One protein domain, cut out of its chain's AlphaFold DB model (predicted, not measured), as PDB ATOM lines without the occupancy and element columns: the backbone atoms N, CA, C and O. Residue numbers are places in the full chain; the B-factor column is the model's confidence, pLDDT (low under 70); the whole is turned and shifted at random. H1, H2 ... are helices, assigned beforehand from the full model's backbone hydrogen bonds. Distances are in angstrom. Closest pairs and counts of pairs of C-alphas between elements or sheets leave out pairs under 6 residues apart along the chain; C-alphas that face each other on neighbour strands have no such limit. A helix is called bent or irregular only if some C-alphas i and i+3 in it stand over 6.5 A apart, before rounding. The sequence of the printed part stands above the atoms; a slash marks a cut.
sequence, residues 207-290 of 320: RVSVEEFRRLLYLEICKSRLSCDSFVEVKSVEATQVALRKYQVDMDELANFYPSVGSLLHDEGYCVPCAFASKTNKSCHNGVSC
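What this domain is: This is residues 207 to 290 of the 320 residues of an uncharacterized protein of Cystoisospora suis (UniProt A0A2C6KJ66). Two helices, H1 and H2, cross at a steep tilt and touch, with a short third helix, H3, near the starting end of H1. A long stretch with no named element, residues 258 to 290, makes a wide loop past Asn 281 and comes back to Cys 290, its C-alphas lying 3 to 24 A from the mean of all C-alphas. At the other end of the longest axis, residues 226 to 231 of the loop from H1 to H2 stick out. The printed part has 84 residues, with three named helices in the order H1, H2, H3 and no named strand; the class is all helix, though under half of the residues, 38 of the 84, are in named elements. The whole is compact, with a radius of gyration of the C-alphas of 13.0 A and spans of 40 by 31 by 21 A.

Where its parts are: Start at Arg 207 and find C-alpha 210 at (124.658, 77.708, 77.408), where H1 begins; it holds residues 210 to 225 and is 22.8 A long from first to last C-alpha. Next find C-alpha 232 at (113.556, 57.954, 78.247); from there H2, residues 232 to 246, runs 21.4 A. H2 is neither bent nor irregular, but only just: C-alphas 233 and 236 are 6.1 A apart. Go on to H3, residues 251 to 257, which ends with C-alpha 257 at (117.301, 81.689, 74.831).

How they stand to each other: Look first at Ile 221 and Ser 236, whose C-alphas, 6.2 A apart, are the closest of H1 and H2. The two helices touch, with 12 pairs of C-alphas within 8 A. They run opposite ways at a steep tilt of 50 degrees, with their centres 9.4 A apart. Then look at Val 210 and Leu 254: their C-alphas, 6.1 A apart, are the closest of H1 and H3, which are close but not clearly touching. The lines of H1 and H3 are about perpendicular, at 89 degrees. H2 and H3 are apart. In the backbone, each O i to N i+4 pair of H1 is within hydrogen-bond range, against 8 of 11 in H2 and 2 of 3 in H3.

The domain as a whole: The two C-alphas farthest apart, those of Leu 226 and Asn 281, are 40.1 A from each other. From the first printed C-alpha, Arg 207, to the last, Cys 290, is 19.6 A. The printed part has no cut. The link from H1 to H2 is short and that from H2 to H3 is tight. The mean pLDDT of the printed part is 90.5; look for values under 70 at residues 225 to 234, of which 232 to 234 belong to H2.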
ATOM      1  N   ARG A 207     132.699  76.485  84.806       96.12
ATOM      2  CA  ARG A 207     131.875  77.442  84.059       96.12
ATOM      3  C   ARG A 207     131.813  77.041  82.592       96.12
ATOM      4  O   ARG A 207     132.851  76.817  81.977       96.12
ATOM      5  N   VAL A 208     130.607  76.967  82.043       97.81
ATOM      6  CA  VAL A 208     130.362  76.588  80.646       97.81
ATOM      7  C   VAL A 208     129.318  77.519  80.031       97.81
ATOM      8  O   VAL A 208     128.445  78.018  80.740       97.81
ATOM      9  N   SER A 209     129.408  77.753  78.720       97.75
ATOM     10  CA  SER A 209     128.382  78.497  77.981       97.75
ATOM     11  C   SER A 209     127.086  77.688  77.872       97.75
ATOM     12  O   SER A 209     127.086  76.465  78.041       97.75
ATOM     13  N   VAL A 210     125.974  78.356  77.556       96.56
ATOM     14  CA  VAL A 210     124.658  77.708  77.408       96.56
ATOM     15  C   VAL A 210     124.673  76.611  76.335       96.56
ATOM     16  O   VAL A 210     124.174  75.508  76.569       96.56
ATOM     17  N   GLU A 211     125.284  76.883  75.182       96.81
ATOM     18  CA  GLU A 211     125.368  75.923  74.074       96.81
ATOM     19  C   GLU A 211     126.255  74.718  74.428       96.81
ATOM     20  O   GLU A 211     125.921  73.574  74.117       96.81
ATOM     21  N   GLU A 212     127.354  74.944  75.149       97.56
ATOM     22  CA  GLU A 212     128.202  73.849  75.616       97.56
ATOM     23  C   GLU A 212     127.489  73.008  76.683       97.56
ATOM     24  O   GLU A 212     127.521  71.780  76.645       97.56
ATOM     25  N   PHE A 213     126.749  73.648  77.592       97.38
ATOM     26  CA  PHE A 213     125.926  72.945  78.570       97.38
ATOM     27  C   PHE A 213     124.862  72.061  77.905       97.38
ATOM     28  O   PHE A 213     124.678  70.913  78.317       97.38
ATOM     29  N   ARG A 214     124.202  72.553  76.847       96.56
ATOM     30  CA  ARG A 214     123.254  71.771  76.037       96.56
ATOM     31  C   ARG A 214     123.914  70.515  75.463       96.56
ATOM     32  O   ARG A 214     123.375  69.417  75.618       96.56
ATOM     33  N   ARG A 215     125.099  70.652  74.856       96.25
ATOM     34  CA  ARG A 215     125.870  69.525  74.297       96.25
ATOM     35  C   ARG A 215     126.261  68.511  75.368       96.25
ATOM     36  O   ARG A 215     126.052  67.310  75.187       96.25
ATOM     37  N   LEU A 216     126.772  68.976  76.506       95.75
ATOM     38  CA  LEU A 216     127.158  68.115  77.627       95.75
ATOM     39  C   LEU A 216     125.959  67.359  78.206       95.75
ATOM     40  O   LEU A 216     126.065  66.172  78.516       95.75
ATOM     41  N   LEU A 217     124.807  68.022  78.310       95.12
ATOM     42  CA  LEU A 217     123.568  67.407  78.771       95.12
ATOM     43  C   LEU A 217     123.085  66.314  77.805       95.12
ATOM     44  O   LEU A 217     122.730  65.219  78.246       95.12
ATOM     45  N   TYR A 218     123.117  66.584  76.498       94.00
ATOM     46  CA  TYR A 218     122.798  65.595  75.469       94.00
ATOM     47  C   TYR A 218     123.698  64.357  75.582       94.00
ATOM     48  O   TYR A 218     123.208  63.227  75.623       94.00
ATOM     49  N   LEU A 219     125.013  64.560  75.719       92.31
ATOM     50  CA  LEU A 219     125.977  63.470  75.882       92.31
ATOM     51  C   LEU A 219     125.726  62.655  77.156       92.31
ATOM     52  O   LEU A 219     125.809  61.427  77.113       92.31
ATOM     53  N   GLU A 220     125.391  63.297  78.277       91.75
ATOM     54  CA  GLU A 220     125.074  62.594  79.527       91.75
ATOM     55  C   GLU A 220     123.835  61.695  79.366       91.75
ATOM     56  O   GLU A 220     123.826  60.540  79.804       91.75
ATOM     57  N   ILE A 221     122.814  62.173  78.649       90.06
ATOM     58  CA  ILE A 221     121.625  61.374  78.330       90.06
ATOM     59  C   ILE A 221     121.982  60.214  77.399       90.06
ATOM     60  O   ILE A 221     121.573  59.082  77.663       90.06
ATOM     61  N   CYS A 222     122.773  60.446  76.350       88.00
ATOM     62  CA  CYS A 222     123.221  59.396  75.435       88.00
ATOM     63  C   CYS A 222     124.031  58.302  76.145       88.00
ATOM     64  O   CYS A 222     123.790  57.120  75.904       88.00
ATOM     65  N   LYS A 223     124.914  58.662  77.086       86.81
ATOM     66  CA  LYS A 223     125.648  57.684  77.912       86.81
ATOM     67  C   LYS A 223     124.696  56.790  78.708       86.81
ATOM     68  O   LYS A 223     124.893  55.580  78.776       86.81
ATOM     69  N   SER A 224     123.621  57.362  79.255       80.38
ATOM     70  CA  SER A 224     122.611  56.613  80.019       80.38
ATOM     71  C   SER A 224     121.697  55.718  79.159       80.38
ATOM     72  O   SER A 224     121.012  54.835  79.691       80.38
ATOM     73  N   ARG A 225     121.660  55.952  77.838       67.25
ATOM     74  CA  ARG A 225     120.813  55.239  76.866       67.25
ATOM     75  C   ARG A 225     121.403  53.935  76.355       67.25
ATOM     76  O   ARG A 225     120.652  53.131  75.818       67.25
ATOM     77  N   LEU A 226     122.685  53.675  76.594       58.75
ATOM     78  CA  LEU A 226     123.330  52.420  76.197       58.75
ATOM     79  C   LEU A 226     122.722  51.168  76.870       58.75
ATOM     80  O   LEU A 226     123.134  50.061  76.543       58.75
ATOM     81  N   SER A 227     121.750  51.306  77.785       59.41
ATOM     82  CA  SER A 227     121.221  50.184  78.572       59.41
ATOM     83  C   SER A 227     119.750  49.776  78.374       59.41
ATOM     84  O   SER A 227     119.446  48.654  78.759       59.41
ATOM     85  N   CYS A 228     118.834  50.577  77.797       46.00
ATOM     86  CA  CYS A 228     117.456  50.130  77.461       46.00
ATOM     87  C   CYS A 228     116.568  51.231  76.837       46.00
ATOM     88  O   CYS A 228     116.566  52.374  77.295       46.00
ATOM     89  N   ASP A 229     115.737  50.848  75.858       57.94
ATOM     90  CA  ASP A 229     114.869  51.732  75.051       57.94
ATOM     91  C   ASP A 229     113.589  52.226  75.764       57.94
ATOM     92  O   ASP A 229     112.898  53.130  75.299       57.94
ATOM     93  N   SER A 230     113.232  51.653  76.916       58.94
ATOM     94  CA  SER A 230     111.888  51.813  77.494       58.94
ATOM     95  C   SER A 230     111.742  52.922  78.545       58.94
ATOM     96  O   SER A 230     110.649  53.091  79.088       58.94
ATOM     97  N   PHE A 231     112.791  53.700  78.848       61.69
ATOM     98  CA  PHE A 231     112.776  54.617  80.003       61.69
ATOM     99  C   PHE A 231     113.423  55.989  79.748       61.69
ATOM    100  O   PHE A 231     114.281  56.454  80.498       61.69
ATOM    101  N   VAL A 232     113.007  56.652  78.668       64.81
ATOM    102  CA  VAL A 232     113.556  57.954  78.247       64.81
ATOM    103  C   VAL A 232     113.132  59.114  79.164       64.81
ATOM    104  O   VAL A 232     113.938  60.002  79.423       64.81
ATOM    105  N   GLU A 233     111.902  59.109  79.692       65.88
ATOM    106  CA  GLU A 233     111.344  60.272  80.414       65.88
ATOM    107  C   GLU A 233     111.983  60.521  81.795       65.88
ATOM    108  O   GLU A 233     112.162  61.669  82.189       65.88
ATOM    109  N   VAL A 234     112.340  59.480  82.556       63.72
ATOM    110  CA  VAL A 234     112.874  59.666  83.925       63.72
ATOM    111  C   VAL A 234     114.355  60.053  83.909       63.72
ATOM    112  O   VAL A 234     114.806  60.818  84.760       63.72
ATOM    113  N   LYS A 235     115.102  59.591  82.901       82.00
ATOM    114  CA  LYS A 235     116.552  59.801  82.821       82.00
ATOM    115  C   LYS A 235     116.936  61.242  82.466       82.00
ATOM    116  O   LYS A 235     117.974  61.706  82.924       82.00
ATOM    117  N   SER A 236     116.124  61.978  81.702       89.75
ATOM    118  CA  SER A 236     116.494  63.342  81.280       89.75
ATOM    119  C   SER A 236     116.431  64.367  82.418       89.75
ATOM    120  O   SER A 236     117.304  65.232  82.511       89.75
ATOM    121  N   VAL A 237     115.460  64.253  83.331       93.06
ATOM    122  CA  VAL A 237     115.358  65.144  84.502       93.06
ATOM    123  C   VAL A 237     116.528  64.917  85.459       93.06
ATOM    124  O   VAL A 237     117.151  65.876  85.911       93.06
ATOM    125  N   GLU A 238     116.859  63.655  85.737       92.75
ATOM    126  CA  GLU A 238     117.988  63.303  86.599       92.75
ATOM    127  C   GLU A 238     119.326  63.730  85.978       92.75
ATOM    128  O   GLU A 238     120.132  64.372  86.652       92.75
ATOM    129  N   ALA A 239     119.525  63.485  84.677       93.12
ATOM    130  CA  ALA A 239     120.705  63.951  83.947       93.12
ATOM    131  C   ALA A 239     120.851  65.480  84.010       93.12
ATOM    132  O   ALA A 239     121.944  65.986  84.255       93.12
ATOM    133  N   THR A 240     119.744  66.219  83.889       94.56
ATOM    134  CA  THR A 240     119.736  67.683  84.018       94.56
ATOM    135  C   THR A 240     120.186  68.124  85.410       94.56
ATOM    136  O   THR A 240     121.026  69.011  85.545       94.56
ATOM    137  N   GLN A 241     119.677  67.486  86.465       94.94
ATOM    138  CA  GLN A 241     120.079  67.797  87.839       94.94
ATOM    139  C   GLN A 241     121.550  67.457  88.105       94.94
ATOM    140  O   GLN A 241     122.245  68.218  88.777       94.94
ATOM    141  N   VAL A 242     122.039  66.333  87.574       93.69
ATOM    142  CA  VAL A 242     123.456  65.956  87.647       93.69
ATOM    143  C   VAL A 242     124.323  66.992  86.930       93.69
ATOM    144  O   VAL A 242     125.321  67.438  87.495       93.69
ATOM    145  N   ALA A 243     123.924  67.427  85.734       94.50
ATOM    146  CA  ALA A 243     124.643  68.437  84.968       94.50
ATOM    147  C   ALA A 243     124.702  69.785  85.711       94.50
ATOM    148  O   ALA A 243     125.783  70.347  85.842       94.50
ATOM    149  N   LEU A 244     123.598  70.260  86.300       95.12
ATOM    150  CA  LEU A 244     123.567  71.505  87.093       95.12
ATOM    151  C   LEU A 244     124.405  71.446  88.388       95.12
ATOM    152  O   LEU A 244     124.779  72.478  88.957       95.12
ATOM    153  N   ARG A 245     124.688  70.241  88.899       94.31
ATOM    154  CA  ARG A 245     125.632  70.061  90.014       94.31
ATOM    155  C   ARG A 245     127.081  70.164  89.548       94.31
ATOM    156  O   ARG A 245     127.873  70.781  90.253       94.31
ATOM    157  N   LYS A 246     127.399  69.584  88.386       95.12
ATOM    158  CA  LYS A 246     128.752  69.538  87.805       95.12
ATOM    159  C   LYS A 246     129.181  70.876  87.193       95.12
ATOM    160  O   LYS A 246     130.327  71.284  87.354       95.12
ATOM    161  N   TYR A 247     128.263  71.551  86.512       96.81
ATOM    162  CA  TYR A 247     128.552  72.728  85.704       96.81
ATOM    163  C   TYR A 247     127.873  73.972  86.276       96.81
ATOM    164  O   TYR A 247     126.739  73.923  86.755       96.81
ATOM    165  N   GLN A 248     128.578  75.098  86.226       96.50
ATOM    166  CA  GLN A 248     128.027  76.413  86.517       96.50
ATOM    167  C   GLN A 248     127.623  77.069  85.193       96.50
ATOM    168  O   GLN A 248     128.472  77.328  84.345       96.50
ATOM    169  N   VAL A 249     126.325  77.318  85.037       96.81
ATOM    170  CA  VAL A 249     125.731  77.980  83.867       96.81
ATOM    171  C   VAL A 249     125.196  79.332  84.313       96.81
ATOM    172  O   VAL A 249     124.634  79.437  85.408       96.81
ATOM    173  N   ASP A 250     125.368  80.353  83.480       96.81
ATOM    174  CA  ASP A 250     124.732  81.646  83.696       96.81
ATOM    175  C   ASP A 250     123.223  81.533  83.412       96.81
ATOM    176  O   ASP A 250     122.790  81.262  82.289       96.81
ATOM    177  N   MET A 251     122.411  81.680  84.459       95.00
ATOM    178  CA  MET A 251     120.957  81.549  84.352       95.00
ATOM    179  C   MET A 251     120.314  82.731  83.622       95.00
ATOM    180  O   MET A 251     119.242  82.546  83.047       95.00
ATOM    181  N   ASP A 252     120.950  83.905  83.620       96.44
ATOM    182  CA  ASP A 252     120.445  85.081  82.912       96.44
ATOM    183  C   ASP A 252     120.679  84.927  81.405       96.44
ATOM    184  O   ASP A 252     119.783  85.195  80.603       96.44
ATOM    185  N   GLU A 253     121.843  84.395  81.014       96.38
ATOM    186  CA  GLU A 253     122.109  84.015  79.623       96.38
ATOM    187  C   GLU A 253     121.126  82.931  79.160       96.38
ATOM    188  O   GLU A 253     120.513  83.055  78.100       96.38
ATOM    189  N   LEU A 254     120.899  81.905  79.987       96.62
ATOM    190  CA  LEU A 254     119.957  80.830  79.682       96.62
ATOM    191  C   LEU A 254     118.522  81.345  79.487       96.62
ATOM    192  O   LEU A 254     117.838  80.904  78.562       96.62
ATOM    193  N   ALA A 255     118.076  82.281  80.330       96.88
ATOM    194  CA  ALA A 255     116.733  82.862  80.283       96.88
ATOM    195  C   ALA A 255     116.441  83.625  78.979       96.88
ATOM    196  O   ALA A 255     115.279  83.736  78.588       96.88
ATOM    197  N   ASN A 256     117.477  84.132  78.303       97.25
ATOM    198  CA  ASN A 256     117.331  84.846  77.034       97.25
ATOM    199  C   ASN A 256     117.003  83.910  75.864       97.25
ATOM    200  O   ASN A 256     116.321  84.321  74.925       97.25
ATOM    201  N   PHE A 257     117.472  82.659  75.916       96.38
ATOM    202  CA  PHE A 257     117.301  81.689  74.831       96.38
ATOM    203  C   PHE A 257     116.206  80.661  75.117       96.38
ATOM    204  O   PHE A 257     115.496  80.246  74.201       96.38
ATOM    205  N   TYR A 258     116.042  80.259  76.381       97.38
ATOM    206  CA  TYR A 258     115.160  79.161  76.766       97.38
ATOM    207  C   TYR A 258     114.246  79.540  77.940       97.38
ATOM    208  O   TYR A 258     114.689  80.128  78.926       97.38
ATOM    209  N   PRO A 259     112.961  79.133  77.911       97.56
ATOM    210  CA  PRO A 259     112.015  79.448  78.983       97.56
ATOM    211  C   PRO A 259     112.244  78.628  80.268       97.56
ATOM    212  O   PRO A 259     111.670  78.947  81.316       97.56
ATOM    213  N   SER A 260     113.027  77.547  80.194       97.94
ATOM    214  CA  SER A 260     113.506  76.767  81.337       97.94
ATOM    215  C   SER A 260     114.709  75.889  80.983       97.94
ATOM    216  O   SER A 260     114.919  75.567  79.816       97.94
ATOM    217  N   VAL A 261     115.456  75.413  81.989       97.69
ATOM    218  CA  VAL A 261     116.544  74.430  81.794       97.69
ATOM    219  C   VAL A 261     116.025  73.177  81.079       97.69
ATOM    220  O   VAL A 261     116.665  72.663  80.168       97.69
ATOM    221  N   GLY A 262     114.834  72.694  81.445       96.38
ATOM    222  CA  GLY A 262     114.235  71.521  80.803       96.38
ATOM    223  C   GLY A 262     113.868  71.718  79.327       96.38
ATOM    224  O   GLY A 262     113.577  70.734  78.650       96.38
ATOM    225  N   SER A 263     113.862  72.956  78.824       97.25
ATOM    226  CA  SER A 263     113.628  73.276  77.413       97.25
ATOM    227  C   SER A 263     114.872  73.161  76.532       97.25
ATOM    228  O   SER A 263     114.721  73.140  75.318       97.25
ATOM    229  N   LEU A 264     116.069  72.997  77.107       97.00
ATOM    230  CA  LEU A 264     117.320  72.851  76.345       97.00
ATOM    231  C   LEU A 264     117.323  71.667  75.373       97.00
ATOM    232  O   LEU A 264     118.012  71.713  74.364       97.00
ATOM    233  N   LEU A 265     116.570  70.614  75.694       95.25
ATOM    234  CA  LEU A 265     116.487  69.386  74.899       95.25
ATOM    235  C   LEU A 265     115.194  69.297  74.076       95.25
ATOM    236  O   LEU A 265     114.685  68.200  73.801       95.25
ATOM    237  N   HIS A 266     114.554  70.444  73.843       95.81
ATOM    238  CA  HIS A 266     113.275  70.497  73.151       95.81
ATOM    239  C   HIS A 266     113.421  70.114  71.682       95.81
ATOM    240  O   HIS A 266     112.666  69.263  71.212       95.81
ATOM    241  N   ASP A 267     114.421  70.676  71.008       94.38
ATOM    242  CA  ASP A 267     114.662  70.461  69.580       94.38
ATOM    243  C   ASP A 267     115.000  68.992  69.272       94.38
ATOM    244  O   ASP A 267     114.636  68.466  68.225       94.38
ATOM    245  N   GLU A 268     115.650  68.303  70.211       92.94
ATOM    246  CA  GLU A 268     116.028  66.892  70.110       92.94
ATOM    247  C   GLU A 268     114.882  65.938  70.488       92.94
ATOM    248  O   GLU A 268     115.007  64.722  70.338       92.94
ATOM    249  N   GLY A 269     113.769  66.457  71.017       92.06
ATOM    250  CA  GLY A 269     112.627  65.651  71.454       92.06
ATOM    251  C   GLY A 269     112.865  64.849  72.741       92.06
ATOM    252  O   GLY A 269     112.074  63.963  73.063       92.06
ATOM    253  N   TYR A 270     113.925  65.150  73.502       91.38
ATOM    254  CA  TYR A 270     114.237  64.481  74.780       91.38
ATOM    255  C   TYR A 270     113.743  65.229  76.016       91.38
ATOM    256  O   TYR A 270     113.895  64.758  77.150       91.38
ATOM    257  N   CYS A 271     113.144  66.396  75.817       94.38
ATOM    258  CA  CYS A 271     112.594  67.182  76.902       94.38
ATOM    259  C   CYS A 271     111.341  66.540  77.529       94.38
ATOM    260  O   CYS A 271     110.566  65.833  76.883       94.38
ATOM    261  N   VAL A 272     111.123  66.822  78.818       93.25
ATOM    262  CA  VAL A 272     109.935  66.368  79.555       93.25
ATOM    263  C   VAL A 272     109.039  67.569  79.827       93.25
ATOM    264  O   VAL A 272     109.489  68.523  80.462       93.25
ATOM    265  N   PRO A 273     107.771  67.555  79.397       94.88
ATOM    266  CA  PRO A 273     106.880  68.702  79.510       94.88
ATOM    267  C   PRO A 273     106.548  69.046  80.966       94.88
ATOM    268  O   PRO A 273     106.161  68.190  81.765       94.88
ATOM    269  N   CYS A 274     106.608  70.331  81.303       95.56
ATOM    270  CA  CYS A 274     106.216  70.825  82.615       95.56
ATOM    271  C   CYS A 274     104.695  70.776  82.789       95.56
ATOM    272  O   CYS A 274     103.935  71.395  82.045       95.56
ATOM    273  N   ALA A 275     104.233  70.117  83.853       92.81
ATOM    274  CA  ALA A 275     102.808  70.013  84.174       92.81
ATOM    275  C   ALA A 275     102.157  71.345  84.606       92.81
ATOM    276  O   ALA A 275     100.943  71.378  84.843       92.81
ATOM    277  N   PHE A 276     102.944  72.407  84.792       94.88
ATOM    278  CA  PHE A 276     102.481  73.730  85.216       94.88
ATOM    279  C   PHE A 276     102.685  74.816  84.157       94.88
ATOM    280  O   PHE A 276     102.000  75.826  84.226       94.88
ATOM    281  N   ALA A 277     103.536  74.606  83.147       95.31
ATOM    282  CA  ALA A 277     103.783  75.615  82.114       95.31
ATOM    283  C   ALA A 277     102.527  75.955  81.293       95.31
ATOM    284  O   ALA A 277     102.299  77.109  80.958       95.31
ATOM    285  N   SER A 278     101.671  74.966  81.023       90.25
ATOM    286  CA  SER A 278     100.445  75.144  80.234       90.25
ATOM    287  C   SER A 278      99.209  75.543  81.051       90.25
ATOM    288  O   SER A 278      98.117  75.667  80.494       90.25
ATOM    289  N   LYS A 279      99.325  75.716  82.375       91.25
ATOM    290  CA  LYS A 279      98.176  76.035  83.233       91.25
ATOM    291  C   LYS A 279      97.990  77.544  83.361       91.25
ATOM    292  O   LYS A 279      98.748  78.199  84.065       91.25
ATOM    293  N   THR A 280      96.891  78.068  82.821       91.44
ATOM    294  CA  THR A 280      96.521  79.495  82.924       91.44
ATOM    295  C   THR A 280      96.405  79.989  84.372       91.44
ATOM    296  O   THR A 280      96.783  81.112  84.673       91.44
ATOM    297  N   ASN A 281      95.924  79.142  85.290       93.38
ATOM    298  CA  ASN A 281      95.664  79.543  86.680       93.38
ATOM    299  C   ASN A 281      96.874  79.393  87.618       93.38
ATOM    300  O   ASN A 281      96.820  79.863  88.751       93.38
ATOM    301  N   LYS A 282      97.914  78.652  87.213       93.75
ATOM    302  CA  LYS A 282      99.065  78.329  88.070       93.75
ATOM    303  C   LYS A 282     100.329  78.265  87.226       93.75
ATOM    304  O   LYS A 282     100.549  77.254  86.564       93.75
ATOM    305  N   SER A 283     101.152  79.307  87.294       95.12
ATOM    306  CA  SER A 283     102.483  79.307  86.691       95.12
ATOM    307  C   SER A 283     103.435  78.366  87.443       95.12
ATOM    308  O   SER A 283     103.224  78.021  88.609       95.12
ATOM    309  N   CYS A 284     104.485  77.906  86.760       97.38
ATOM    310  CA  CYS A 284     105.551  77.128  87.383       97.38
ATOM    311  C   CYS A 284     106.336  78.010  88.373       97.38
ATOM    312  O   CYS A 284     106.880  79.037  87.976       97.38
ATOM    313  N   HIS A 285     106.436  77.592  89.639       96.81
ATOM    314  CA  HIS A 285     107.191  78.324  90.667       96.81
ATOM    315  C   HIS A 285     108.709  78.308  90.442       96.81
ATOM    316  O   HIS A 285     109.396  79.205  90.915       96.81
ATOM    317  N   ASN A 286     109.231  77.321  89.706       96.75
ATOM    318  CA  ASN A 286     110.674  77.187  89.488       96.75
ATOM    319  C   ASN A 286     111.202  78.150  88.407       96.75
ATOM    320  O   ASN A 286     112.413  78.345  88.305       96.75
ATOM    321  N   GLY A 287     110.326  78.742  87.586       96.25
ATOM    322  CA  GLY A 287     110.730  79.651  86.510       96.25
ATOM    323  C   GLY A 287     111.762  79.021  85.568       96.25
ATOM    324  O   GLY A 287     111.615  77.862  85.171       96.25
ATOM    325  N   VAL A 288     112.825  79.766  85.257       97.31
ATOM    326  CA  VAL A 288     113.908  79.328  84.357       97.31
ATOM    327  C   VAL A 288     114.650  78.108  84.914       97.31
ATOM    328  O   VAL A 288     115.032  77.224  84.159       97.31
ATOM    329  N   SER A 289     114.755  77.968  86.240       97.12
ATOM    330  CA  SER A 289     115.430  76.825  86.881       97.12
ATOM    331  C   SER A 289     114.663  75.494  86.797       97.12
ATOM    332  O   SER A 289     115.136  74.461  87.270       97.12
ATOM    333  N   CYS A 290     113.462  75.487  86.215       97.69
ATOM    334  CA  CYS A 290     112.660  74.280  86.076       97.69
ATOM    335  C   CYS A 290     113.364  73.235  85.189       97.69
ATOM    336  O   CYS A 290     113.618  73.477  84.012       97.69
TER     337      CYS A 290